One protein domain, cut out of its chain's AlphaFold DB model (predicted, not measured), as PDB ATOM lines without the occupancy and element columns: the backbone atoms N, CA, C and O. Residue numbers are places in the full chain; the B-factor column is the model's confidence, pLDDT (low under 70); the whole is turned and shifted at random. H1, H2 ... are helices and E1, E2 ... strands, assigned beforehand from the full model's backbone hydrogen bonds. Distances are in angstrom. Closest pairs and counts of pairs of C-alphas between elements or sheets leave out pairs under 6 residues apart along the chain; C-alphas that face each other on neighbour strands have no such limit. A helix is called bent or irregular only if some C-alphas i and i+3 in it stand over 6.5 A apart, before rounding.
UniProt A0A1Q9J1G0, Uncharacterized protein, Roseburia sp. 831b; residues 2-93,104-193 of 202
ATOM      1  N   TYR A   2      49.082 -28.417 -69.164       48.81
ATOM      2  CA  TYR A   2      48.338 -27.471 -68.322       48.81
ATOM      3  C   TYR A   2      48.096 -27.993 -66.887       48.81
ATOM      4  O   TYR A   2      48.336 -27.247 -65.943       48.81
ATOM      5  N   ASP A   3      47.795 -29.284 -66.712       66.06
ATOM      6  CA  ASP A   3      47.459 -29.877 -65.400       66.06
ATOM      7  C   ASP A   3      48.550 -29.724 -64.333       66.06
ATOM      8  O   ASP A   3      48.263 -29.431 -63.180       66.06
ATOM      9  N   ALA A   4      49.831 -29.867 -64.690       70.56
ATOM     10  CA  ALA A   4      50.914 -29.800 -63.704       70.56
ATOM     11  C   ALA A   4      51.156 -28.377 -63.169       70.56
ATOM     12  O   ALA A   4      51.598 -28.210 -62.035       70.56
ATOM     13  N   ILE A   5      50.897 -27.347 -63.979       73.62
ATOM     14  CA  ILE A   5      51.032 -25.945 -63.554       73.62
ATOM     15  C   ILE A   5      49.823 -25.556 -62.703       73.62
ATOM     16  O   ILE A   5      49.997 -24.941 -61.652       73.62
ATOM     17  N   LEU A   6      48.627 -25.970 -63.128       72.62
ATOM     18  CA  LEU A   6      47.379 -25.737 -62.408       72.62
ATOM     19  C   LEU A   6      47.399 -26.394 -61.023       72.62
ATOM     20  O   LEU A   6      47.148 -25.729 -60.023       72.62
ATOM     21  N   ASN A   7      47.819 -27.660 -60.954       79.12
ATOM     22  CA  ASN A   7      47.936 -28.400 -59.700       79.12
ATOM     23  C   ASN A   7      48.971 -27.777 -58.756       79.12
ATOM     24  O   ASN A   7      48.721 -27.660 -57.562       79.12
ATOM     25  N   ASN A   8      50.121 -27.325 -59.272       85.06
ATOM     26  CA  ASN A   8      51.113 -26.638 -58.439       85.06
ATOM     27  C   ASN A   8      50.587 -25.308 -57.887       85.06
ATOM     28  O   ASN A   8      50.830 -25.000 -56.723       85.06
ATOM     29  N   PHE A   9      49.868 -24.532 -58.701       88.31
ATOM     30  CA  PHE A   9      49.241 -23.295 -58.242       88.31
ATOM     31  C   PHE A   9      48.197 -23.574 -57.156       88.31
ATOM     32  O   PHE A   9      48.222 -22.932 -56.108       88.31
ATOM     33  N   LEU A  10      47.334 -24.571 -57.376       88.31
ATOM     34  CA  LEU A  10      46.306 -24.968 -56.421       88.31
ATOM     35  C   LEU A  10      46.916 -25.362 -55.070       88.31
ATOM     36  O   LEU A  10      46.464 -24.878 -54.036       88.31
ATOM     37  N   LEU A  11      47.976 -26.175 -55.064       89.50
ATOM     38  CA  LEU A  11      48.669 -26.578 -53.835       89.50
ATOM     39  C   LEU A  11      49.326 -25.389 -53.113       89.50
ATOM     40  O   LEU A  11      49.240 -25.290 -51.890       89.50
ATOM     41  N   GLN A  12      49.952 -24.468 -53.851       92.94
ATOM     42  CA  GLN A  12      50.578 -23.274 -53.271       92.94
ATOM     43  C   GLN A  12      49.556 -22.331 -52.634       92.94
ATOM     44  O   GLN A  12      49.747 -21.899 -51.495       92.94
ATOM     45  N   GLU A  13      48.467 -22.021 -53.340       94.62
ATOM     46  CA  GLU A  13      47.407 -21.177 -52.785       94.62
ATOM     47  C   GLU A  13      46.670 -21.885 -51.648       94.62
ATOM     48  O   GLU A  13      46.317 -21.233 -50.670       94.62
ATOM     49  N   THR A  14      46.521 -23.213 -51.697       95.75
ATOM     50  CA  THR A  14      45.960 -23.988 -50.579       95.75
ATOM     51  C   THR A  14      46.804 -23.823 -49.322       95.75
ATOM     52  O   THR A  14      46.264 -23.443 -48.289       95.75
ATOM     53  N   ALA A  15      48.124 -24.020 -49.395       95.06
ATOM     54  CA  ALA A  15      49.003 -23.853 -48.235       95.06
ATOM     55  C   ALA A  15      48.932 -22.426 -47.662       95.06
ATOM     56  O   ALA A  15      48.825 -22.227 -46.454       95.06
ATOM     57  N   LYS A  16      48.924 -21.417 -48.537       97.38
ATOM     58  CA  LYS A  16      48.828 -20.006 -48.147       97.38
ATOM     59  C   LYS A  16      47.492 -19.664 -47.479       97.38
ATOM     60  O   LYS A  16      47.490 -18.958 -46.475       97.38
ATOM     61  N   LEU A  17      46.376 -20.140 -48.029       98.06
ATOM     62  CA  LEU A  17      45.029 -19.893 -47.501       98.06
ATOM     63  C   LEU A  17      44.704 -20.762 -46.279       98.06
ATOM     64  O   LEU A  17      43.785 -20.452 -45.532       98.06
ATOM     65  N   SER A  18      45.484 -21.809 -46.028       98.00
ATOM     66  CA  SER A  18      45.371 -22.623 -44.814       98.00
ATOM     67  C   SER A  18      46.015 -21.960 -43.601       98.00
ATOM     68  O   SER A  18      45.578 -22.196 -42.478       98.00
ATOM     69  N   GLN A  19      47.001 -21.079 -43.804       97.69
ATOM     70  CA  GLN A  19      47.720 -20.439 -42.699       97.69
ATOM     71  C   GLN A  19      46.805 -19.641 -41.749       97.69
ATOM     72  O   GLN A  19      46.910 -19.861 -40.546       97.69
ATOM     73  N   PRO A  20      45.867 -18.789 -42.213       98.00
ATOM     74  CA  PRO A  20      44.952 -18.091 -41.305       98.00
ATOM     75  C   PRO A  20      44.031 -19.034 -40.519       98.00
ATOM     76  O   PRO A  20      43.636 -18.717 -39.399       98.00
ATOM     77  N   VAL A  21      43.690 -20.194 -41.092       97.69
ATOM     78  CA  VAL A  21      42.895 -21.219 -40.403       97.69
ATOM     79  C   VAL A  21      43.724 -21.886 -39.311       97.69
ATOM     80  O   VAL A  21      43.244 -22.008 -38.190       97.69
ATOM     81  N   LEU A  22      44.976 -22.252 -39.603       96.56
ATOM     82  CA  LEU A  22      45.910 -22.781 -38.602       96.56
ATOM     83  C   LEU A  22      46.140 -21.777 -37.471       96.56
ATOM     84  O   LEU A  22      46.004 -22.130 -36.306       96.56
ATOM     85  N   ASP A  23      46.393 -20.510 -37.803       95.44
ATOM     86  CA  ASP A  23      46.599 -19.454 -36.810       95.44
ATOM     87  C   ASP A  23      45.378 -19.305 -35.888       95.44
ATOM     88  O   ASP A  23      45.533 -19.110 -34.681       95.44
ATOM     89  N   PHE A  24      44.163 -19.429 -36.430       95.88
ATOM     90  CA  PHE A  24      42.937 -19.435 -35.638       95.88
ATOM     91  C   PHE A  24      42.839 -20.675 -34.740       95.88
ATOM     92  O   PHE A  24      42.643 -20.524 -33.534       95.88
ATOM     93  N   VAL A  25      42.999 -21.872 -35.309       93.44
ATOM     94  CA  VAL A  25      42.840 -23.157 -34.610       93.44
ATOM     95  C   VAL A  25      43.869 -23.337 -33.493       93.44
ATOM     96  O   VAL A  25      43.511 -23.761 -32.395       93.44
ATOM     97  N   ASP A  26      45.125 -22.969 -33.739       89.88
ATOM     98  CA  ASP A  26      46.224 -23.195 -32.798       89.88
ATOM     99  C   ASP A  26      46.225 -22.198 -31.633       89.88
ATOM    100  O   ASP A  26      46.741 -22.500 -30.555       89.88
ATOM    101  N   ASN A  27      45.660 -21.000 -31.830       87.88
ATOM    102  CA  ASN A  27      45.774 -19.904 -30.863       87.88
ATOM    103  C   ASN A  27      44.449 -19.497 -30.202       87.88
ATOM    104  O   ASN A  27      44.474 -18.672 -29.286       87.88
ATOM    105  N   SER A  28      43.306 -20.046 -30.626       83.94
ATOM    106  CA  SER A  28      41.990 -19.625 -30.122       83.94
ATOM    107  C   SER A  28      41.322 -20.712 -29.285       83.94
ATOM    108  O   SER A  28      40.999 -21.793 -29.774       83.94
ATOM    109  N   VAL A  29      41.034 -20.401 -28.019       83.19
ATOM    110  CA  VAL A  29      40.088 -21.180 -27.206       83.19
ATOM    111  C   VAL A  29      38.697 -20.630 -27.485       83.19
ATOM    112  O   VAL A  29      38.294 -19.618 -26.926       83.19
ATOM    113  N   VAL A  30      38.004 -21.262 -28.426       86.81
ATOM    114  CA  VAL A  30      36.784 -20.718 -29.036       86.81
ATOM    115  C   VAL A  30      35.510 -20.973 -28.235       86.81
ATOM    116  O   VAL A  30      34.528 -20.283 -28.464       86.81
ATOM    117  N   ILE A  31      35.529 -21.938 -27.311       88.44
ATOM    118  CA  ILE A  31      34.435 -22.252 -26.384       88.44
ATOM    119  C   ILE A  31      35.040 -22.416 -24.987       88.44
ATOM    120  O   ILE A  31      36.067 -23.083 -24.838       88.44
ATOM    121  N   TYR A  32      34.440 -21.791 -23.972       88.88
ATOM    122  CA  TYR A  32      35.007 -21.743 -22.619       88.88
ATOM    123  C   TYR A  32      33.934 -21.610 -21.523       88.88
ATOM    124  O   TYR A  32      32.833 -21.143 -21.785       88.88
ATOM    125  N   ASP A  33      34.251 -22.007 -20.286       85.56
ATOM    126  CA  ASP A  33      33.333 -22.065 -19.128       85.56
ATOM    127  C   ASP A  33      33.678 -21.059 -18.006       85.56
ATOM    128  O   ASP A  33      33.076 -21.042 -16.933       85.56
ATOM    129  N   THR A  34      34.645 -20.168 -18.240       85.50
ATOM    130  CA  THR A  34      35.133 -19.195 -17.245       85.50
ATOM    131  C   THR A  34      34.269 -17.935 -17.110       85.50
ATOM    132  O   THR A  34      34.656 -16.992 -16.416       85.50
ATOM    133  N   GLY A  35      33.098 -17.914 -17.755       85.94
ATOM    134  CA  GLY A  35      32.210 -16.756 -17.852       85.94
ATOM    135  C   GLY A  35      32.639 -15.750 -18.925       85.94
ATOM    136  O   GLY A  35      33.813 -15.664 -19.265       85.94
ATOM    137  N   VAL A  36      31.669 -14.990 -19.445       88.25
ATOM    138  CA  VAL A  36      31.814 -14.096 -20.612       88.25
ATOM    139  C   VAL A  36      32.981 -13.110 -20.472       88.25
ATOM    140  O   VAL A  36      33.015 -12.312 -19.530       88.25
ATOM    141  N   ASP A  37      33.873 -13.092 -21.466       93.00
ATOM    142  CA  ASP A  37      34.977 -12.138 -21.587       93.00
ATOM    143  C   ASP A  37      34.913 -11.416 -22.941       93.00
ATOM    144  O   ASP A  37      35.245 -11.963 -23.989       93.00
ATOM    145  N   ALA A  38      34.525 -10.139 -22.915       93.00
ATOM    146  CA  ALA A  38      34.352  -9.338 -24.126       93.00
ATOM    147  C   ALA A  38      35.658  -9.095 -24.909       93.00
ATOM    148  O   ALA A  38      35.612  -8.906 -26.123       93.00
ATOM    149  N   VAL A  39      36.815  -9.066 -24.234       93.44
ATOM    150  CA  VAL A  39      38.111  -8.862 -24.898       93.44
ATOM    151  C   VAL A  39      38.525 -10.144 -25.607       93.44
ATOM    152  O   VAL A  39      38.980 -10.095 -26.751       93.44
ATOM    153  N   LEU A  40      38.344 -11.284 -24.940       92.25
ATOM    154  CA  LEU A  40      38.585 -12.593 -25.534       92.25
ATOM    155  C   LEU A  40      37.620 -12.854 -26.702       92.25
ATOM    156  O   LEU A  40      38.069 -13.251 -27.774       92.25
ATOM    157  N   ASP A  41      36.331 -12.540 -26.545       94.25
ATOM    158  CA  ASP A  41      35.318 -12.669 -27.601       94.25
ATOM    159  C   ASP A  41      35.672 -11.842 -28.844       94.25
ATOM    160  O   ASP A  41      35.550 -12.319 -29.974       94.25
ATOM    161  N   GLU A  42      36.158 -10.609 -28.664       94.31
ATOM    162  CA  GLU A  42      36.611  -9.769 -29.777       94.31
ATOM    163  C   GLU A  42      37.852 -10.357 -30.468       94.31
ATOM    164  O   GLU A  42      37.937 -10.358 -31.700       94.31
ATOM    165  N   GLN A  43      38.812 -10.884 -29.701       93.56
ATOM    166  CA  GLN A  43      40.010 -11.531 -30.246       93.56
ATOM    167  C   GLN A  43      39.654 -12.781 -31.059       93.56
ATOM    168  O   GLN A  43      40.085 -12.902 -32.209       93.56
ATOM    169  N   ILE A  44      38.814 -13.654 -30.498       94.31
ATOM    170  CA  ILE A  44      38.298 -14.858 -31.155       94.31
ATOM    171  C   ILE A  44      37.533 -14.475 -32.426       94.31
ATOM    172  O   ILE A  44      37.795 -15.027 -33.492       94.31
ATOM    173  N   GLY A  45      36.637 -13.488 -32.347       95.44
ATOM    174  CA  GLY A  45      35.861 -13.014 -33.492       95.44
ATOM    175  C   GLY A  45      36.726 -12.445 -34.621       95.44
ATOM    176  O   GLY A  45      36.414 -12.632 -35.799       95.44
ATOM    177  N   ASN A  46      37.831 -11.772 -34.292       95.44
ATOM    178  CA  ASN A  46      38.775 -11.260 -35.284       95.44
ATOM    179  C   ASN A  46      39.580 -12.380 -35.953       95.44
ATOM    180  O   ASN A  46      39.713 -12.366 -37.178       95.44
ATOM    181  N   ALA A  47      40.074 -13.350 -35.182       95.88
ATOM    182  CA  ALA A  47      40.798 -14.501 -35.719       95.88
ATOM    183  C   ALA A  47      39.887 -15.390 -36.584       95.88
ATOM    184  O   ALA A  47      40.233 -15.720 -37.718       95.88
ATOM    185  N   TYR A  48      38.669 -15.670 -36.111       97.19
ATOM    186  CA  TYR A  48      37.654 -16.408 -36.862       97.19
ATOM    187  C   TYR A  48      37.339 -15.749 -38.207       97.19
ATOM    188  O   TYR A  48      37.284 -16.418 -39.235       97.19
ATOM    189  N   ARG A  49      37.195 -14.418 -38.237       97.06
ATOM    190  CA  ARG A  49      36.936 -13.682 -39.483       97.06
ATOM    191  C   ARG A  49      38.048 -13.873 -40.515       97.06
ATOM    192  O   ARG A  49      37.744 -14.005 -41.694       97.06
ATOM    193  N   GLN A  50      39.309 -13.898 -40.081       97.44
ATOM    194  CA  GLN A  50      40.451 -14.136 -40.971       97.44
ATOM    195  C   GLN A  50      40.459 -15.573 -41.505       97.44
ATOM    196  O   GLN A  50      40.698 -15.777 -42.694       97.44
ATOM    197  N   ALA A  51      40.144 -16.555 -40.656       98.00
ATOM    198  CA  ALA A  51      40.008 -17.950 -41.067       98.00
ATOM    199  C   ALA A  51      38.877 -18.134 -42.093       98.00
ATOM    200  O   ALA A  51      39.098 -18.714 -43.154       98.00
ATOM    201  N   VAL A  52      37.692 -17.576 -41.825       97.69
ATOM    202  CA  VAL A  52      36.545 -17.619 -42.747       97.69
ATOM    203  C   VAL A  52      36.851 -16.916 -44.062       97.69
ATOM    204  O   VAL A  52      36.533 -17.449 -45.120       97.69
ATOM    205  N   GLU A  53      37.509 -15.757 -44.032       97.94
ATOM    206  CA  GLU A  53      37.905 -15.063 -45.259       97.94
ATOM    207  C   GLU A  53      38.851 -15.922 -46.114       97.94
ATOM    208  O   GLU A  53      38.726 -15.947 -47.339       97.94
ATOM    209  N   ALA A  54      39.761 -16.669 -45.487       98.25
ATOM    210  CA  ALA A  54      40.663 -17.568 -46.197       98.25
ATOM    211  C   ALA A  54      39.939 -18.799 -46.777       98.25
ATOM    212  O   ALA A  54      40.183 -19.161 -47.932       98.25
ATOM    213  N   ILE A  55      38.999 -19.386 -46.025       98.19
ATOM    214  CA  ILE A  55      38.098 -20.448 -46.507       98.19
ATOM    215  C   ILE A  55      37.295 -19.953 -47.712       98.19
ATOM    216  O   ILE A  55      37.280 -20.604 -48.758       98.19
ATOM    217  N   ASP A  56      36.690 -18.768 -47.611       96.94
ATOM    218  CA  ASP A  56      35.899 -18.166 -48.682       96.94
ATOM    219  C   ASP A  56      36.730 -17.923 -49.943       96.94
ATOM    220  O   ASP A  56      36.271 -18.185 -51.058       96.94
ATOM    221  N   GLN A  57      37.957 -17.417 -49.791       96.69
ATOM    222  CA  GLN A  57      38.873 -17.217 -50.913       96.69
ATOM    223  C   GLN A  57      39.230 -18.544 -51.588       96.69
ATOM    224  O   GLN A  57      39.241 -18.613 -52.819       96.69
ATOM    225  N   TRP A  58      39.469 -19.598 -50.807       96.75
ATOM    226  CA  TRP A  58      39.792 -20.919 -51.338       96.75
ATOM    227  C   TRP A  58      38.602 -21.541 -52.076       96.75
ATOM    228  O   TRP A  58      38.749 -21.956 -53.223       96.75
ATOM    229  N   MET A  59      37.401 -21.500 -51.493       95.06
ATOM    230  CA  MET A  59      36.177 -21.993 -52.138       95.06
ATOM    231  C   MET A  59      35.881 -21.254 -53.448       95.06
ATOM    232  O   MET A  59      35.609 -21.880 -54.471       95.06
ATOM    233  N   ARG A  60      36.008 -19.920 -53.471       92.31
ATOM    234  CA  ARG A  60      35.838 -19.124 -54.703       92.31
ATOM    235  C   ARG A  60      36.872 -19.466 -55.769       92.31
ATOM    236  O   ARG A  60      36.545 -19.459 -56.954       92.31
ATOM    237  N   MET A  61      38.107 -19.745 -55.361       91.88
ATOM    238  CA  MET A  61      39.160 -20.188 -56.270       91.88
ATOM    239  C   MET A  61      38.812 -21.547 -56.890       91.88
ATOM    240  O   MET A  61      38.951 -21.698 -58.101       91.88
ATOM    241  N   LEU A  62      38.317 -22.508 -56.103       90.69
ATOM    242  CA  LEU A  62      37.879 -23.805 -56.626       90.69
ATOM    243  C   LEU A  62      36.714 -23.674 -57.606       90.69
ATOM    244  O   LEU A  62      36.778 -24.233 -58.695       90.69
ATOM    245  N   VAL A  63      35.699 -22.878 -57.264       88.38
ATOM    246  CA  VAL A  63      34.567 -22.589 -58.158       88.38
ATOM    247  C   VAL A  63      35.043 -21.942 -59.465       88.38
ATOM    248  O   VAL A  63      34.543 -22.259 -60.544       88.38
ATOM    249  N   ALA A  64      36.035 -21.048 -59.399       85.25
ATOM    250  CA  ALA A  64      36.640 -20.469 -60.593       85.25
ATOM    251  C   ALA A  64      37.374 -21.525 -61.440       85.25
ATOM    252  O   ALA A  64      37.220 -21.514 -62.663       85.25
ATOM    253  N   PHE A  65      38.123 -22.446 -60.825       84.50
ATOM    254  CA  PHE A  65      38.768 -23.549 -61.544       84.50
ATOM    255  C   PHE A  65      37.760 -24.471 -62.218       84.50
ATOM    256  O   PHE A  65      37.876 -24.697 -63.421       84.50
ATOM    257  N   ASP A  66      36.741 -24.912 -61.482       81.75
ATOM    258  CA  ASP A  66      35.695 -25.780 -62.021       81.75
ATOM    259  C   ASP A  66      34.992 -25.123 -63.220       81.75
ATOM    260  O   ASP A  66      34.784 -25.744 -64.263       81.75
ATOM    261  N   SER A  67      34.732 -23.811 -63.139       78.56
ATOM    262  CA  SER A  67      34.114 -23.066 -64.239       78.56
ATOM    263  C   SER A  67      34.953 -22.958 -65.508       78.56
ATOM    264  O   SER A  67      34.383 -22.890 -66.602       78.56
ATOM    265  N   ILE A  68      36.282 -22.948 -65.380       76.19
ATOM    266  CA  ILE A  68      37.195 -22.947 -66.527       76.19
ATOM    267  C   ILE A  68      37.178 -24.319 -67.202       76.19
ATOM    268  O   ILE A  68      37.218 -24.383 -68.429       76.19
ATOM    269  N   GLU A  69      37.106 -25.402 -66.424       72.00
ATOM    270  CA  GLU A  69      37.090 -26.764 -66.968       72.00
ATOM    271  C   GLU A  69      35.734 -27.150 -67.580       72.00
ATOM    272  O   GLU A  69      35.693 -27.874 -68.574       72.00
ATOM    273  N   ASN A  70      34.630 -26.627 -67.040       67.88
ATOM    274  CA  ASN A  70      33.262 -26.984 -67.429       67.88
ATOM    275  C   ASN A  70      32.557 -25.943 -68.330       67.88
ATOM    276  O   ASN A  70      31.329 -25.819 -68.288       67.88
ATOM    277  N   ASP A  71      33.313 -25.196 -69.147       63.81
ATOM    278  CA  ASP A  71      32.817 -24.248 -70.169       63.81
ATOM    279  C   ASP A  71      31.783 -23.212 -69.653       63.81
ATOM    280  O   ASP A  71      30.868 -22.788 -70.366       63.81
ATOM    281  N   GLY A  72      31.932 -22.746 -68.407       54.84
ATOM    282  CA  GLY A  72      31.133 -21.636 -67.872       54.84
ATOM    283  C   GLY A  72      29.677 -21.968 -67.525       54.84
ATOM    284  O   GLY A  72      28.836 -21.061 -67.521       54.84
ATOM    285  N   ASN A  73      29.366 -23.232 -67.219       57.94
ATOM    286  CA  ASN A  73      28.112 -23.574 -66.541       57.94
ATOM    287  C   ASN A  73      27.995 -22.832 -65.192       57.94
ATOM    288  O   ASN A  73      28.982 -22.370 -64.627       57.94
ATOM    289  N   VAL A  74      26.765 -22.650 -64.703       53.72
ATOM    290  CA  VAL A  74      26.524 -21.990 -63.411       53.72
ATOM    291  C   VAL A  74      26.574 -23.046 -62.313       53.72
ATOM    292  O   VAL A  74      25.743 -23.954 -62.296       53.72
ATOM    293  N   PHE A  75      27.520 -22.885 -61.393       64.50
ATOM    294  CA  PHE A  75      27.647 -23.679 -60.172       64.50
ATOM    295  C   PHE A  75      27.209 -22.811 -59.003       64.50
ATOM    296  O   PHE A  75      27.611 -21.651 -58.920       64.50
ATOM    297  N   GLY A  76      26.371 -23.357 -58.134       72.56
ATOM    298  CA  GLY A  76      26.161 -22.823 -56.798       72.56
ATOM    299  C   GLY A  76      26.597 -23.910 -55.841       72.56
ATOM    300  O   GLY A  76      26.030 -24.995 -55.897       72.56
ATOM    301  N   VAL A  77      27.611 -23.650 -55.025       88.00
ATOM    302  CA  VAL A  77      28.003 -24.551 -53.938       88.00
ATOM    303  C   VAL A  77      27.843 -23.839 -52.609       88.00
ATOM    304  O   VAL A  77      27.965 -22.613 -52.541       88.00
ATOM    305  N   THR A  78      27.544 -24.596 -51.563       93.75
ATOM    306  CA  THR A  78      27.291 -24.073 -50.228       93.75
ATOM    307  C   THR A  78      28.228 -24.690 -49.200       93.75
ATOM    308  O   THR A  78      28.686 -25.822 -49.353       93.75
ATOM    309  N   LEU A  79      28.525 -23.920 -48.155       94.81
ATOM    310  CA  LEU A  79      29.314 -24.353 -47.006       94.81
ATOM    311  C   LEU A  79      28.663 -23.848 -45.711       94.81
ATOM    312  O   LEU A  79      28.373 -22.660 -45.583       94.81
ATOM    313  N   GLU A  80      28.418 -24.733 -44.752       95.06
ATOM    314  CA  GLU A  80      27.796 -24.422 -43.460       95.06
ATOM    315  C   GLU A  80      28.845 -24.002 -42.429       95.06
ATOM    316  O   GLU A  80      29.525 -24.843 -41.842       95.06
ATOM    317  N   LEU A  81      28.958 -22.703 -42.163       95.00
ATOM    318  CA  LEU A  81      29.865 -22.153 -41.156       95.00
ATOM    319  C   LEU A  81      29.097 -21.706 -39.897       95.00
ATOM    320  O   LEU A  81      27.879 -21.510 -39.945       95.00
ATOM    321  N   PRO A  82      29.781 -21.495 -38.754       92.19
ATOM    322  CA  PRO A  82      29.136 -21.023 -37.520       92.19
ATOM    323  C   PRO A  82      28.294 -19.743 -37.686       92.19
ATOM    324  O   PRO A  82      27.230 -19.595 -37.076       92.19
ATOM    325  N   ASN A  83      28.727 -18.840 -38.574       92.56
ATOM    326  CA  ASN A  83      28.032 -17.596 -38.914       92.56
ATOM    327  C   ASN A  83      26.932 -17.752 -39.987       92.56
ATOM    328  O   ASN A  83      26.279 -16.759 -40.317       92.56
ATOM    329  N   GLY A  84      26.702 -18.962 -40.505       92.69
ATOM    330  CA  GLY A  84      25.631 -19.295 -41.444       92.69
ATOM    331  C   GLY A  84      26.109 -20.017 -42.705       92.69
ATOM    332  O   GLY A  84      27.285 -20.331 -42.869       92.69
ATOM    333  N   THR A  85      25.165 -20.257 -43.614       94.81
ATOM    334  CA  THR A  85      25.422 -20.860 -44.924       94.81
ATOM    335  C   THR A  85      26.103 -19.851 -45.848       94.81
ATOM    336  O   THR A  85      25.566 -18.773 -46.112       94.81
ATOM    337  N   HIS A  86      27.284 -20.198 -46.346       95.06
ATOM    338  CA  HIS A  86      28.021 -19.440 -47.349       95.06
ATOM    339  C   HIS A  86      27.739 -20.019 -48.733       95.06
ATOM    340  O   HIS A  86      27.815 -21.228 -48.915       95.06
ATOM    341  N   GLU A  87      27.427 -19.163 -49.706       93.12
ATOM    342  CA  GLU A  87      27.151 -19.558 -51.091       93.12
ATOM    343  C   GLU A  87      28.257 -19.047 -52.021       93.12
ATOM    344  O   GLU A  87      28.661 -17.880 -51.959       93.12
ATOM    345  N   TYR A  88      28.725 -19.912 -52.918       89.94
ATOM    346  CA  TYR A  88      29.770 -19.604 -53.888       89.94
ATOM    347  C   TYR A  88      29.268 -19.897 -55.299       89.94
ATOM    348  O   TYR A  88      28.866 -21.019 -55.606       89.94
ATOM    349  N   GLU A  89      29.308 -18.885 -56.170       82.56
ATOM    350  CA  GLU A  89      28.846 -18.997 -57.553       82.56
ATOM    351  C   GLU A  89      29.809 -18.343 -58.551       82.56
ATOM    352  O   GLU A  89      30.350 -17.260 -58.310       82.56
ATOM    353  N   CYS A  90      29.983 -18.977 -59.718       71.81
ATOM    354  CA  CYS A  90      30.562 -18.336 -60.898       71.81
ATOM    355  C   CYS A  90      29.466 -18.121 -61.944       71.81
ATOM    356  O   CYS A  90      28.891 -19.069 -62.478       71.81
ATOM    357  N   LYS A  91      29.177 -16.855 -62.256       61.50
ATOM    358  CA  LYS A  91      28.268 -16.482 -63.344       61.50
ATOM    359  C   LYS A  91      29.091 -16.157 -64.585       61.50
ATOM    360  O   LYS A  91      29.670 -15.076 -64.673       61.50
ATOM    361  N   SER A  92      29.105 -17.057 -65.568       55.09
ATOM    362  CA  SER A  92      29.620 -16.738 -66.903       55.09
ATOM    363  C   SER A  92      28.671 -15.744 -67.579       55.09
ATOM    364  O   SER A  92      27.620 -16.099 -68.114       55.09
ATOM    365  N   SER A  93      28.990 -14.452 -67.502       48.22
ATOM    366  CA  SER A  93      28.188 -13.391 -68.107       48.22
ATOM    367  C   SER A  93      28.571 -13.187 -69.575       48.22
ATOM    368  O   SER A  93      29.191 -12.183 -69.927       48.22
ATOM    369  N   LEU A 104      24.839 -29.192 -62.869       63.31
ATOM    370  CA  LEU A 104      25.656 -30.345 -62.535       63.31
ATOM    371  C   LEU A 104      25.026 -31.074 -61.337       63.31
ATOM    372  O   LEU A 104      24.351 -30.443 -60.518       63.31
ATOM    373  N   PRO A 105      25.180 -32.405 -61.250       72.00
ATOM    374  CA  PRO A 105      24.757 -33.140 -60.069       72.00
ATOM    375  C   PRO A 105      25.488 -32.595 -58.837       72.00
ATOM    376  O   PRO A 105      26.718 -32.560 -58.809       72.00
ATOM    377  N   MET A 106      24.717 -32.176 -57.833       83.81
ATOM    378  CA  MET A 106      25.238 -31.748 -56.537       83.81
ATOM    379  C   MET A 106      25.382 -32.956 -55.614       83.81
ATOM    380  O   MET A 106      24.572 -33.886 -55.632       83.81
ATOM    381  N   ILE A 107      26.433 -32.927 -54.809       86.69
ATOM    382  CA  ILE A 107      26.717 -33.861 -53.734       86.69
ATOM    383  C   ILE A 107      26.302 -33.170 -52.442       86.69
ATOM    384  O   ILE A 107      26.891 -32.167 -52.044       86.69
ATOM    385  N   HIS A 108      25.286 -33.728 -51.795       89.56
ATOM    386  CA  HIS A 108      24.871 -33.304 -50.464       89.56
ATOM    387  C   HIS A 108      25.861 -33.862 -49.442       89.56
ATOM    388  O   HIS A 108      25.985 -35.082 -49.302       89.56
ATOM    389  N   THR A 109      26.582 -32.981 -48.753       89.56
ATOM    390  CA  THR A 109      27.572 -33.345 -47.732       89.56
ATOM    391  C   THR A 109      27.142 -32.826 -46.358       89.56
ATOM    392  O   THR A 109      26.312 -31.920 -46.280       89.56
ATOM    393  N   PRO A 110      27.712 -33.344 -45.254       88.12
ATOM    394  CA  PRO A 110      27.427 -32.821 -43.916       88.12
ATOM    395  C   PRO A 110      27.769 -31.335 -43.742       88.12
ATOM    396  O   PRO A 110      27.217 -30.681 -42.862       88.12
ATOM    397  N   ILE A 111      28.667 -30.806 -44.579       92.19
ATOM    398  CA  ILE A 111      29.167 -29.431 -44.504       92.19
ATOM    399  C   ILE A 111      28.530 -28.496 -45.536       92.19
ATOM    400  O   ILE A 111      28.907 -27.333 -45.592       92.19
ATOM    401  N   GLY A 112      27.585 -28.974 -46.347       91.75
ATOM    402  CA  GLY A 112      26.937 -28.195 -47.404       91.75
ATOM    403  C   GLY A 112      26.806 -28.964 -48.716       91.75
ATOM    404  O   GLY A 112      27.126 -30.154 -48.802       91.75
ATOM    405  N   ASP A 113      26.338 -28.287 -49.754       91.19
ATOM    406  CA  ASP A 113      26.126 -28.880 -51.068       91.19
ATOM    407  C   ASP A 113      27.233 -28.451 -52.029       91.19
ATOM    408  O   ASP A 113      27.406 -27.268 -52.310       91.19
ATOM    409  N   VAL A 114      27.976 -29.410 -52.575       89.25
ATOM    410  CA  VAL A 114      29.121 -29.143 -53.462       89.25
ATOM    411  C   VAL A 114      29.001 -29.929 -54.760       89.25
ATOM    412  O   VAL A 114      28.315 -30.946 -54.817       89.25
ATOM    413  N   ASP A 115      29.662 -29.496 -55.828       86.19
ATOM    414  CA  ASP A 115      29.846 -30.348 -57.005       86.19
ATOM    415  C   ASP A 115      30.947 -31.403 -56.768       86.19
ATOM    416  O   ASP A 115      31.641 -31.418 -55.746       86.19
ATOM    417  N   TYR A 116      31.107 -32.314 -57.730       85.31
ATOM    418  CA  TYR A 116      32.082 -33.399 -57.635       85.31
ATOM    419  C   TYR A 116      33.541 -32.928 -57.637       85.31
ATOM    420  O   TYR A 116      34.345 -33.498 -56.903       85.31
ATOM    421  N   PHE A 117      33.903 -31.915 -58.428       86.19
ATOM    422  CA  PHE A 117      35.278 -31.413 -58.476       86.19
ATOM    423  C   PHE A 117      35.667 -30.799 -57.130       86.19
ATOM    424  O   PHE A 117      36.680 -31.182 -56.540       86.19
ATOM    425  N   ILE A 118      34.816 -29.922 -56.597       89.75
ATOM    426  CA  ILE A 118      35.038 -29.261 -55.308       89.75
ATOM    427  C   ILE A 118      35.052 -30.281 -54.174       89.75
ATOM    428  O   ILE A 118      35.937 -30.225 -53.320       89.75
ATOM    429  N   TYR A 119      34.144 -31.261 -54.200       89.75
ATOM    430  CA  TYR A 119      34.181 -32.386 -53.268       89.75
ATOM    431  C   TYR A 119      35.549 -33.079 -53.274       89.75
ATOM    432  O   TYR A 119      36.141 -33.246 -52.209       89.75
ATOM    433  N   ARG A 120      36.091 -33.429 -54.452       88.38
ATOM    434  CA  ARG A 120      37.421 -34.055 -54.564       88.38
ATOM    435  C   ARG A 120      38.529 -33.151 -54.034       88.38
ATOM    436  O   ARG A 120      39.393 -33.642 -53.320       88.38
ATOM    437  N   CYS A 121      38.491 -31.846 -54.293       90.56
ATOM    438  CA  CYS A 121      39.465 -30.919 -53.711       90.56
ATOM    439  C   CYS A 121      39.402 -30.880 -52.177       90.56
ATOM    440  O   CYS A 121      40.450 -30.837 -51.536       90.56
ATOM    441  N   ILE A 122      38.203 -30.923 -51.590       92.38
ATOM    442  CA  ILE A 122      38.002 -30.916 -50.133       92.38
ATOM    443  C   ILE A 122      38.538 -32.195 -49.478       92.38
ATOM    444  O   ILE A 122      39.149 -32.102 -48.413       92.38
ATOM    445  N   VAL A 123      38.322 -33.367 -50.084       90.19
ATOM    446  CA  VAL A 123      38.718 -34.650 -49.472       90.19
ATOM    447  C   VAL A 123      40.129 -35.117 -49.848       90.19
ATOM    448  O   VAL A 123      40.779 -35.767 -49.039       90.19
ATOM    449  N   ASP A 124      40.632 -34.784 -51.043       88.38
ATOM    450  CA  ASP A 124      41.927 -35.293 -51.527       88.38
ATOM    451  C   ASP A 124      43.106 -34.369 -51.202       88.38
ATOM    452  O   ASP A 124      44.238 -34.837 -51.051       88.38
ATOM    453  N   ILE A 125      42.885 -33.050 -51.144       90.25
ATOM    454  CA  ILE A 125      43.966 -32.100 -50.865       90.25
ATOM    455  C   ILE A 125      44.155 -32.034 -49.357       90.25
ATOM    456  O   ILE A 125      43.358 -31.436 -48.635       90.25
ATOM    457  N   THR A 126      45.232 -32.638 -48.872       89.31
ATOM    458  CA  THR A 126      45.573 -32.610 -47.452       89.31
ATOM    459  C   THR A 126      45.819 -31.186 -46.963       89.31
ATOM    460  O   THR A 126      46.336 -30.350 -47.698       89.31
ATOM    461  N   GLU A 127      45.488 -30.944 -45.697       91.75
ATOM    462  CA  GLU A 127      45.660 -29.670 -44.993       91.75
ATOM    463  C   GLU A 127      45.048 -28.464 -45.723       91.75
ATOM    464  O   GLU A 127      45.572 -27.362 -45.634       91.75
ATOM    465  N   ASN A 128      43.942 -28.655 -46.450       95.19
ATOM    466  CA  ASN A 128      43.188 -27.545 -47.030       95.19
ATOM    467  C   ASN A 128      42.398 -26.772 -45.948       95.19
ATOM    468  O   ASN A 128      42.072 -27.346 -44.901       95.19
ATOM    469  N   PRO A 129      42.044 -25.492 -46.180       97.69
ATOM    470  CA  PRO A 129      41.474 -24.641 -45.135       97.69
ATOM    471  C   PRO A 129      40.112 -25.135 -44.629       97.69
ATOM    472  O   PRO A 129      39.820 -24.984 -43.445       97.69
ATOM    473  N   VAL A 130      39.300 -25.767 -45.486       96.56
ATOM    474  CA  VAL A 130      38.015 -26.363 -45.084       96.56
ATOM    475  C   VAL A 130      38.270 -27.533 -44.139       96.56
ATOM    476  O   VAL A 130      37.772 -27.537 -43.017       96.56
ATOM    477  N   MET A 131      39.096 -28.500 -44.541       94.81
ATOM    478  CA  MET A 131      39.374 -29.672 -43.709       94.81
ATOM    479  C   MET A 131      39.968 -29.293 -42.350       94.81
ATOM    480  O   MET A 131      39.514 -29.801 -41.326       94.81
ATOM    481  N   LEU A 132      40.954 -28.392 -42.330       95.38
ATOM    482  CA  LEU A 132      41.580 -27.929 -41.090       95.38
ATOM    483  C   LEU A 132      40.555 -27.302 -40.141       95.38
ATOM    484  O   LEU A 132      40.538 -27.618 -38.952       95.38
ATOM    485  N   PHE A 133      39.668 -26.462 -40.676       95.94
ATOM    486  CA  PHE A 133      38.621 -25.822 -39.895       95.94
ATOM    487  C   PHE A 133      37.645 -26.844 -39.302       95.94
ATOM    488  O   PHE A 133      37.444 -26.868 -38.090       95.94
ATOM    489  N   TYR A 134      37.059 -27.715 -40.127       94.75
ATOM    490  CA  TYR A 134      36.024 -28.646 -39.669       94.75
ATOM    491  C   TYR A 134      36.558 -29.700 -38.690       94.75
ATOM    492  O   TYR A 134      35.876 -29.994 -37.707       94.75
ATOM    493  N   LYS A 135      37.784 -30.207 -38.893       91.81
ATOM    494  CA  LYS A 135      38.434 -31.108 -37.923       91.81
ATOM    495  C   LYS A 135      38.650 -30.414 -36.579       91.81
ATOM    496  O   LYS A 135      38.305 -30.960 -35.535       91.81
ATOM    497  N   ALA A 136      39.125 -29.170 -36.594       92.00
ATOM    498  CA  ALA A 136      39.285 -28.401 -35.367       92.00
ATOM    499  C   ALA A 136      37.947 -28.149 -34.657       92.00
ATOM    500  O   ALA A 136      37.862 -28.303 -33.441       92.00
ATOM    501  N   MET A 137      36.891 -27.790 -35.392       92.81
ATOM    502  CA  MET A 137      35.568 -27.567 -34.798       92.81
ATOM    503  C   MET A 137      35.001 -28.845 -34.174       92.81
ATOM    504  O   MET A 137      34.399 -28.777 -33.104       92.81
ATOM    505  N   GLN A 138      35.235 -30.010 -34.786       91.44
ATOM    506  CA  GLN A 138      34.796 -31.295 -34.244       91.44
ATOM    507  C   GLN A 138      35.436 -31.568 -32.886       91.44
ATOM    508  O   GLN A 138      34.743 -31.964 -31.951       91.44
ATOM    509  N   GLU A 139      36.737 -31.303 -32.748       88.88
ATOM    510  CA  GLU A 139      37.418 -31.438 -31.462       88.88
ATOM    511  C   GLU A 139      36.819 -30.513 -30.396       88.88
ATOM    512  O   GLU A 139      36.668 -30.924 -29.245       88.88
ATOM    513  N   GLN A 140      36.464 -29.274 -30.755       89.75
ATOM    514  CA  GLN A 140      35.854 -28.331 -29.812       89.75
ATOM    515  C   GLN A 140      34.459 -28.792 -29.384       89.75
ATOM    516  O   GLN A 140      34.170 -28.835 -28.190       89.75
ATOM    517  N   ILE A 141      33.621 -29.212 -30.331       90.31
ATOM    518  CA  ILE A 141      32.285 -29.748 -30.042       90.31
ATOM    519  C   ILE A 141      32.372 -31.022 -29.196       90.31
ATOM    520  O   ILE A 141      31.637 -31.171 -28.220       90.31
ATOM    521  N   HIS A 142      33.325 -31.910 -29.487       88.31
ATOM    522  CA  HIS A 142      33.564 -33.098 -28.674       88.31
ATOM    523  C   HIS A 142      33.919 -32.739 -27.223       88.31
ATOM    524  O   HIS A 142      33.398 -33.348 -26.288       88.31
ATOM    525  N   ARG A 143      34.762 -31.718 -27.011       86.62
ATOM    526  CA  ARG A 143      35.083 -31.222 -25.662       86.62
ATOM    527  C   ARG A 143      33.840 -30.694 -24.948       86.62
ATOM    528  O   ARG A 143      33.681 -30.978 -23.765       86.62
ATOM    529  N   VAL A 144      32.953 -29.986 -25.648       89.19
ATOM    530  CA  VAL A 144      31.685 -29.506 -25.076       89.19
ATOM    531  C   VAL A 144      30.792 -30.668 -24.646       89.19
ATOM    532  O   VAL A 144      30.337 -30.676 -23.506       89.19
ATOM    533  N   HIS A 145      30.611 -31.684 -25.495       88.12
ATOM    534  CA  HIS A 145      29.869 -32.899 -25.132       88.12
ATOM    535  C   HIS A 145      30.427 -33.568 -23.872       88.12
ATOM    536  O   HIS A 145      29.669 -33.974 -22.991       88.12
ATOM    537  N   VAL A 146      31.756 -33.642 -23.744       86.38
ATOM    538  CA  VAL A 146      32.411 -34.176 -22.540       86.38
ATOM    539  C   VAL A 146      32.122 -33.311 -21.312       86.38
ATOM    540  O   VAL A 146      31.797 -33.865 -20.264       86.38
ATOM    541  N   LEU A 147      32.209 -31.981 -21.420       84.12
ATOM    542  CA  LEU A 147      31.908 -31.067 -20.310       84.12
ATOM    543  C   LEU A 147      30.459 -31.213 -19.836       84.12
ATOM    544  O   LEU A 147      30.230 -31.365 -18.641       84.12
ATOM    545  N   ILE A 148      29.508 -31.255 -20.771       86.19
ATOM    546  CA  ILE A 148      28.078 -31.451 -20.490       86.19
ATOM    547  C   ILE A 148      27.836 -32.811 -19.817       86.19
ATOM    548  O   ILE A 148      27.128 -32.894 -18.817       86.19
ATOM    549  N   THR A 149      28.460 -33.880 -20.322       83.12
ATOM    550  CA  THR A 149      28.298 -35.242 -19.773       83.12
ATOM    551  C   THR A 149      28.856 -35.370 -18.353       83.12
ATOM    552  O   THR A 149      28.371 -36.176 -17.557       83.12
ATOM    553  N   LEU A 150      29.909 -34.613 -18.037       79.88
ATOM    554  CA  LEU A 150      30.523 -34.590 -16.710       79.88
ATOM    555  C   LEU A 150      29.783 -33.679 -15.723       79.88
ATOM    556  O   LEU A 150      30.129 -33.693 -14.536       79.88
ATOM    557  N   ASP A 151      28.789 -32.912 -16.180       74.88
ATOM    558  CA  ASP A 151      28.005 -32.044 -15.315       74.88
ATOM    559  C   ASP A 151      27.238 -32.879 -14.262       74.88
ATOM    560  O   ASP A 151      26.561 -33.857 -14.611       74.88
ATOM    561  N   PRO A 152      27.335 -32.534 -12.961       66.88
ATOM    562  CA  PRO A 152      26.674 -33.267 -11.882       66.88
ATOM    563  C   PRO A 152      25.153 -33.392 -12.034       66.88
ATOM    564  O   PRO A 152      24.575 -34.337 -11.489       66.88
ATOM    565  N   ASP A 153      24.518 -32.456 -12.745       69.69
ATOM    566  CA  ASP A 153      23.070 -32.401 -12.936       69.69
ATOM    567  C   ASP A 153      22.588 -33.272 -14.116       69.69
ATOM    568  O   ASP A 153      21.384 -33.498 -14.263       69.69
ATOM    569  N   GLY A 154      23.516 -33.869 -14.879       56.06
ATOM    570  CA  GLY A 154      23.252 -34.968 -15.808       56.06
ATOM    571  C   GLY A 154      22.432 -34.568 -17.034       56.06
ATOM    572  O   GLY A 154      21.315 -35.055 -17.223       56.06
ATOM    573  N   TYR A 155      22.999 -33.724 -17.895       67.19
ATOM    574  CA  TYR A 155      22.418 -33.402 -19.198       67.19
ATOM    575  C   TYR A 155      22.861 -34.441 -20.229       67.19
ATOM    576  O   TYR A 155      24.049 -34.635 -20.463       67.19
ATOM    577  N   ASN A 156      21.898 -35.152 -20.809       62.09
ATOM    578  CA  ASN A 156      22.158 -36.251 -21.735       62.09
ATOM    579  C   ASN A 156      21.237 -36.100 -22.950       62.09
ATOM    580  O   ASN A 156      20.343 -36.914 -23.172       62.09
ATOM    581  N   ASP A 157      21.405 -34.985 -23.662       62.75
ATOM    582  CA  ASP A 157      20.808 -34.781 -24.980       62.75
ATOM    583  C   ASP A 157      21.876 -35.054 -26.044       62.75
ATOM    584  O   ASP A 157      23.018 -34.617 -25.909       62.75
ATOM    585  N   ASP A 158      21.488 -35.749 -27.117       68.12
ATOM    586  CA  ASP A 158      22.377 -36.099 -28.236       68.12
ATOM    587  C   ASP A 158      22.868 -34.864 -29.023       68.12
ATOM    588  O   ASP A 158      23.793 -34.979 -29.824       68.12
ATOM    589  N   LEU A 159      22.238 -33.697 -28.830       78.94
ATOM    590  CA  LEU A 159      22.574 -32.445 -29.509       78.94
ATOM    591  C   LEU A 159      22.764 -31.299 -28.515       78.94
ATOM    592  O   LEU A 159      21.934 -31.069 -27.632       78.94
ATOM    593  N   ILE A 160      23.810 -30.508 -28.735       85.88
ATOM    594  CA  ILE A 160      24.085 -29.295 -27.970       85.88
ATOM    595  C   ILE A 160      23.078 -28.213 -28.362       85.88
ATOM    596  O   ILE A 160      22.985 -27.790 -29.515       85.88
ATOM    597  N   THR A 161      22.333 -27.713 -27.376       86.00
ATOM    598  CA  THR A 161      21.405 -26.590 -27.559       86.00
ATOM    599  C   THR A 161      21.868 -25.364 -26.771       86.00
ATOM    600  O   THR A 161      22.524 -25.520 -25.738       86.00
ATOM    601  N   PRO A 162      21.480 -24.135 -27.175       86.88
ATOM    602  CA  PRO A 162      21.814 -22.926 -26.418       86.88
ATOM    603  C   PRO A 162      21.380 -22.977 -24.946       86.88
ATOM    604  O   PRO A 162      22.058 -22.432 -24.085       86.88
ATOM    605  N   ALA A 163      20.273 -23.667 -24.651       86.50
ATOM    606  CA  ALA A 163      19.786 -23.838 -23.286       86.50
ATOM    607  C   ALA A 163      20.721 -24.717 -22.439       86.50
ATOM    608  O   ALA A 163      20.942 -24.415 -21.271       86.50
ATOM    609  N   ILE A 164      21.290 -25.780 -23.018       87.56
ATOM    610  CA  ILE A 164      22.244 -26.653 -22.315       87.56
ATOM    611  C   ILE A 164      23.548 -25.903 -22.044       87.56
ATOM    612  O   ILE A 164      24.072 -25.983 -20.935       87.56
ATOM    613  N   LEU A 165      24.038 -25.138 -23.025       89.38
ATOM    614  CA  LEU A 165      25.233 -24.310 -22.857       89.38
ATOM    615  C   LEU A 165      25.067 -23.316 -21.703       89.38
ATOM    616  O   LEU A 165      25.933 -23.241 -20.834       89.38
ATOM    617  N   GLU A 166      23.927 -22.618 -21.642       87.44
ATOM    618  CA  GLU A 166      23.618 -21.677 -20.560       87.44
ATOM    619  C   GLU A 166      23.578 -22.366 -19.187       87.44
ATOM    620  O   GLU A 166      24.143 -21.846 -18.225       87.44
ATOM    621  N   LEU A 167      22.961 -23.549 -19.096       86.50
ATOM    622  CA  LEU A 167      22.880 -24.323 -17.851       86.50
ATOM    623  C   LEU A 167      24.256 -24.787 -17.360       86.50
ATOM    624  O   LEU A 167      24.529 -24.700 -16.166       86.50
ATOM    625  N   CYS A 168      25.127 -25.208 -18.278       85.81
ATOM    626  CA  CYS A 168      26.489 -25.650 -17.967       85.81
ATOM    627  C   CYS A 168      27.477 -24.478 -17.791       85.81
ATOM    628  O   CYS A 168      28.659 -24.700 -17.541       85.81
ATOM    629  N   GLY A 169      27.030 -23.226 -17.964       87.94
ATOM    630  CA  GLY A 169      27.901 -22.047 -17.919       87.94
ATOM    631  C   GLY A 169      28.922 -21.977 -19.062       87.94
ATOM    632  O   GLY A 169      29.933 -21.288 -18.933       87.94
ATOM    633  N   ILE A 170      28.669 -22.679 -20.168       90.31
ATOM    634  CA  ILE A 170      29.539 -22.730 -21.344       90.31
ATOM    635  C   ILE A 170      29.198 -21.562 -22.271       90.31
ATOM    636  O   ILE A 170      28.050 -21.369 -22.670       90.31
ATOM    637  N   HIS A 171      30.216 -20.797 -22.649       92.06
ATOM    638  CA  HIS A 171      30.117 -19.675 -23.572       92.06
ATOM    639  C   HIS A 171      30.664 -20.052 -24.950       92.06
ATOM    640  O   HIS A 171      31.816 -20.468 -25.081       92.06
ATOM    641  N   ASP A 172      29.831 -19.877 -25.975       92.94
ATOM    642  CA  ASP A 172      30.137 -20.128 -27.388       92.94
ATOM    643  C   ASP A 172      29.931 -18.834 -28.206       92.94
ATOM    644  O   ASP A 172      28.864 -18.621 -28.793       92.94
ATOM    645  N   PRO A 173      30.924 -17.923 -28.230       92.19
ATOM    646  CA  PRO A 173      30.806 -16.608 -28.867       92.19
ATOM    647  C   PRO A 173      30.679 -16.671 -30.393       92.19
ATOM    648  O   PRO A 173      30.229 -15.709 -31.018       92.19
ATOM    649  N   LEU A 174      31.093 -17.782 -31.005       93.12
ATOM    650  CA  LEU A 174      31.074 -17.974 -32.452       93.12
ATOM    651  C   LEU A 174      29.876 -18.791 -32.932       93.12
ATOM    652  O   LEU A 174      29.682 -18.893 -34.142       93.12
ATOM    653  N   ASN A 175      29.070 -19.332 -32.013       92.25
ATOM    654  CA  ASN A 175      27.963 -20.233 -32.320       92.25
ATOM    655  C   ASN A 175      28.440 -21.506 -33.054       92.25
ATOM    656  O   ASN A 175      27.794 -21.988 -33.986       92.25
ATOM    657  N   ILE A 176      29.594 -22.045 -32.644       92.56
ATOM    658  CA  ILE A 176      30.189 -23.272 -33.192       92.56
ATOM    659  C   ILE A 176      29.284 -24.478 -32.951       92.56
ATOM    660  O   ILE A 176      29.153 -25.315 -33.842       92.56
ATOM    661  N   CYS A 177      28.603 -24.550 -31.806       91.25
ATOM    662  CA  CYS A 177      27.729 -25.671 -31.452       91.25
ATOM    663  C   CYS A 177      26.541 -25.833 -32.415       91.25
ATOM    664  O   CYS A 177      25.934 -26.898 -32.471       91.25
ATOM    665  N   ARG A 178      26.241 -24.826 -33.248       90.50
ATOM    666  CA  ARG A 178      25.311 -24.969 -34.382       90.50
ATOM    667  C   ARG A 178      25.723 -26.093 -35.338       90.50
ATOM    668  O   ARG A 178      24.853 -26.679 -35.976       90.50
ATOM    669  N   LEU A 179      27.020 -26.367 -35.457       91.25
ATOM    670  CA  LEU A 179      27.562 -27.391 -36.347       91.25
ATOM    671  C   LEU A 179      27.501 -28.806 -35.760       91.25
ATOM    672  O   LEU A 179      27.919 -29.737 -36.436       91.25
ATOM    673  N   ASP A 180      27.004 -29.004 -34.538       90.56
ATOM    674  CA  ASP A 180      27.070 -30.295 -33.837       90.56
ATOM    675  C   ASP A 180      26.537 -31.472 -34.677       90.56
ATOM    676  O   ASP A 180      27.222 -32.476 -34.880       90.56
ATOM    677  N   SER A 181      25.375 -31.286 -35.306       85.06
ATOM    678  CA  SER A 181      24.781 -32.286 -36.202       85.06
ATOM    679  C   SER A 181      25.572 -32.516 -37.497       85.06
ATOM    680  O   SER A 181      25.510 -33.604 -38.067       85.06
ATOM    681  N   CYS A 182      26.314 -31.514 -37.974       83.62
ATOM    682  CA  CYS A 182      27.178 -31.616 -39.150       83.62
ATOM    683  C   CYS A 182      28.478 -32.374 -38.840       83.62
ATOM    684  O   CYS A 182      29.048 -33.006 -39.729       83.62
ATOM    685  N   LEU A 183      28.960 -32.306 -37.593       85.56
ATOM    686  CA  LEU A 183      30.286 -32.796 -37.213       85.56
ATOM    687  C   LEU A 183      30.315 -34.243 -36.710       85.56
ATOM    688  O   LEU A 183      31.398 -34.814 -36.599       85.56
ATOM    689  N   THR A 184      29.165 -34.874 -36.453       78.19
ATOM    690  CA  THR A 184      29.098 -36.235 -35.878       78.19
ATOM    691  C   THR A 184      29.867 -37.291 -36.692       78.19
ATOM    692  O   THR A 184      30.418 -38.221 -36.111       78.19
ATOM    693  N   HIS A 185      29.955 -37.132 -38.019       78.81
ATOM    694  CA  HIS A 185      30.645 -38.057 -38.936       78.81
ATOM    695  C   HIS A 185      31.667 -37.354 -39.840       78.81
ATOM    696  O   HIS A 185      31.931 -37.788 -40.962       78.81
ATOM    697  N   ILE A 186      32.223 -36.232 -39.386       86.06
ATOM    698  CA  ILE A 186      33.123 -35.431 -40.221       86.06
ATOM    699  C   ILE A 186      34.476 -36.118 -40.464       86.06
ATOM    700  O   ILE A 186      35.031 -35.992 -41.554       86.06
ATOM    701  N   ASP A 187      34.962 -36.914 -39.508       83.56
ATOM    702  CA  ASP A 187      36.134 -37.768 -39.726       83.56
ATOM    703  C   ASP A 187      35.866 -38.776 -40.836       83.56
ATOM    704  O   ASP A 187      36.651 -38.865 -41.765       83.56
ATOM    705  N   GLU A 188      34.720 -39.467 -40.822       85.19
ATOM    706  CA  GLU A 188      34.345 -40.380 -41.908       85.19
ATOM    707  C   GLU A 188      34.232 -39.644 -43.245       85.19
ATOM    708  O   GLU A 188      34.626 -40.182 -44.270       85.19
ATOM    709  N   PHE A 189      33.737 -38.406 -43.261       86.38
ATOM    710  CA  PHE A 189      33.669 -37.602 -44.480       86.38
ATOM    711  C   PHE A 189      35.057 -37.321 -45.082       86.38
ATOM    712  O   PHE A 189      35.219 -37.435 -46.300       86.38
ATOM    713  N   PHE A 190      36.056 -37.007 -44.250       86.44
ATOM    714  CA  PHE A 190      37.432 -36.761 -44.697       86.44
ATOM    715  C   PHE A 190      38.263 -38.047 -44.872       86.44
ATOM    716  O   PHE A 190      39.155 -38.085 -45.717       86.44
ATOM    717  N   ASP A 191      37.953 -39.112 -44.133       76.19
ATOM    718  CA  ASP A 191      38.700 -40.375 -44.109       76.19
ATOM    719  C   ASP A 191      38.117 -41.438 -45.054       76.19
ATOM    720  O   ASP A 191      38.824 -42.384 -45.417       76.19
ATOM    721  N   ALA A 192      36.861 -41.296 -45.510       57.62
ATOM    722  CA  ALA A 192      36.190 -42.243 -46.416       57.62
ATOM    723  C   ALA A 192      36.980 -42.512 -47.706       57.62
ATOM    724  O   ALA A 192      36.749 -43.526 -48.367       57.62
ATOM    725  N   TYR A 193      37.939 -41.647 -48.041       49.22
ATOM    726  CA  TYR A 193      38.912 -41.882 -49.096       49.22
ATOM    727  C   TYR A 193      40.341 -41.571 -48.654       49.22
ATOM    728  O   TYR A 193      41.081 -40.899 -49.370       49.22
TER     729      TYR A 193
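AT A GLANCE: This is residues 2 to 93 and 104 to 193 of the 202 residues of an uncharacterized protein of Roseburia sp. 831b (UniProt A0A1Q9J1G0). Two antiparallel strand hairpins, E1 with E2 and E3 with E4, stand side by side as a small wall, E1 next to E4, with H2 and H3 over one face and the other face bare. The long H1 packs on H2, and H4 starts beside the middle of these two and runs on toward the end where H5 and residues 150 to 161 lie. The printed part has 182 residues, mostly helix, with seven named helices and four strands in the order H1 H2 E1 E2 E3 E4 H3 H4 H5 H6 H7. It is compact, with a radius of gyration of the C-alphas of 17.8 A, yet elongated, spanning 60 by 32 by 30 A.

IN THESE COORDINATES: E1 is residues 75 to 81, 19.2 A long, and E2 residues 84 to 90, 20.1 A. E3 is residues 107 to 109 and E4 residues 112 to 114. H2, residues 38 to 69, measures 46.3 A, and H1, residues 2 to 27, 38.3 A, from C-alpha 2 at (48.338, -27.471, -68.322). H3 is residues 116 to 124, and H4 residues 129 to 149, 30.5 A. H5 is residues 162 to 167, H6 residues 176 to 183, and H7 residues 186 to 191, ending with C-alpha 191 at (38.700, -40.375, -44.109).

HOW THE PARTS SIT: In the hairpin E1 and E2, N 79 and O 86 are within hydrogen-bond range at 2.9 A; in the hairpin E3 and E4, N 107 and O 114 are at 2.7 A. The closest C-alphas of E1 and E4 are those of Leu 79 and Gly 112, 4.5 A apart; those of H2 and E2 are Arg 60 and Tyr 88, 6.1 A. H1 and H2 form a helical hairpin and touch at Val 21 and Ala 51, C-alphas 4.4 A apart, at a shallow tilt of 12 degrees. With H4 they make an up and down bundle, each helix running against the one before it. H4 is the hub, touching five helices: H1 at Ser 18 and Pro 129, 4.4 A between C-alphas, H2, H6, H7, and H3 only at the corner, and only just, with 3 pairs of C-alphas within 8 A. H6 is about perpendicular to H4, at 78 degrees, with the C-alphas of Gln 138 and Leu 183 closest at 5.6 A. H5 is close to H4 but not clearly touching, the C-alphas of Ile 148 and Ile 164 being 7.8 A apart. Every O i to N i+4 pair is within hydrogen-bond range in H2, H3, H4, H5 and H7, against 20 of 22 in H1 and 1 of 4 in H6, where 4 of 5 O i to N i+3 pairs are. H6 is irregular, C-alphas 178 and 181 being 7.6 A apart.

THE WHOLE: The two C-alphas farthest apart are those of Tyr 2 and Asp 153, 61.1 A. Residues 94 to 103 are not printed, and C-alphas 93 and 104 stand 18.0 A apart across the cut. The link from H4 to H5, 12 residues, is long. The mean pLDDT of the printed part is 86.0; under 70 are residues 2 to 3, 70 to 75, 91 to 93, 104, 152 to 158 and 192 to 193.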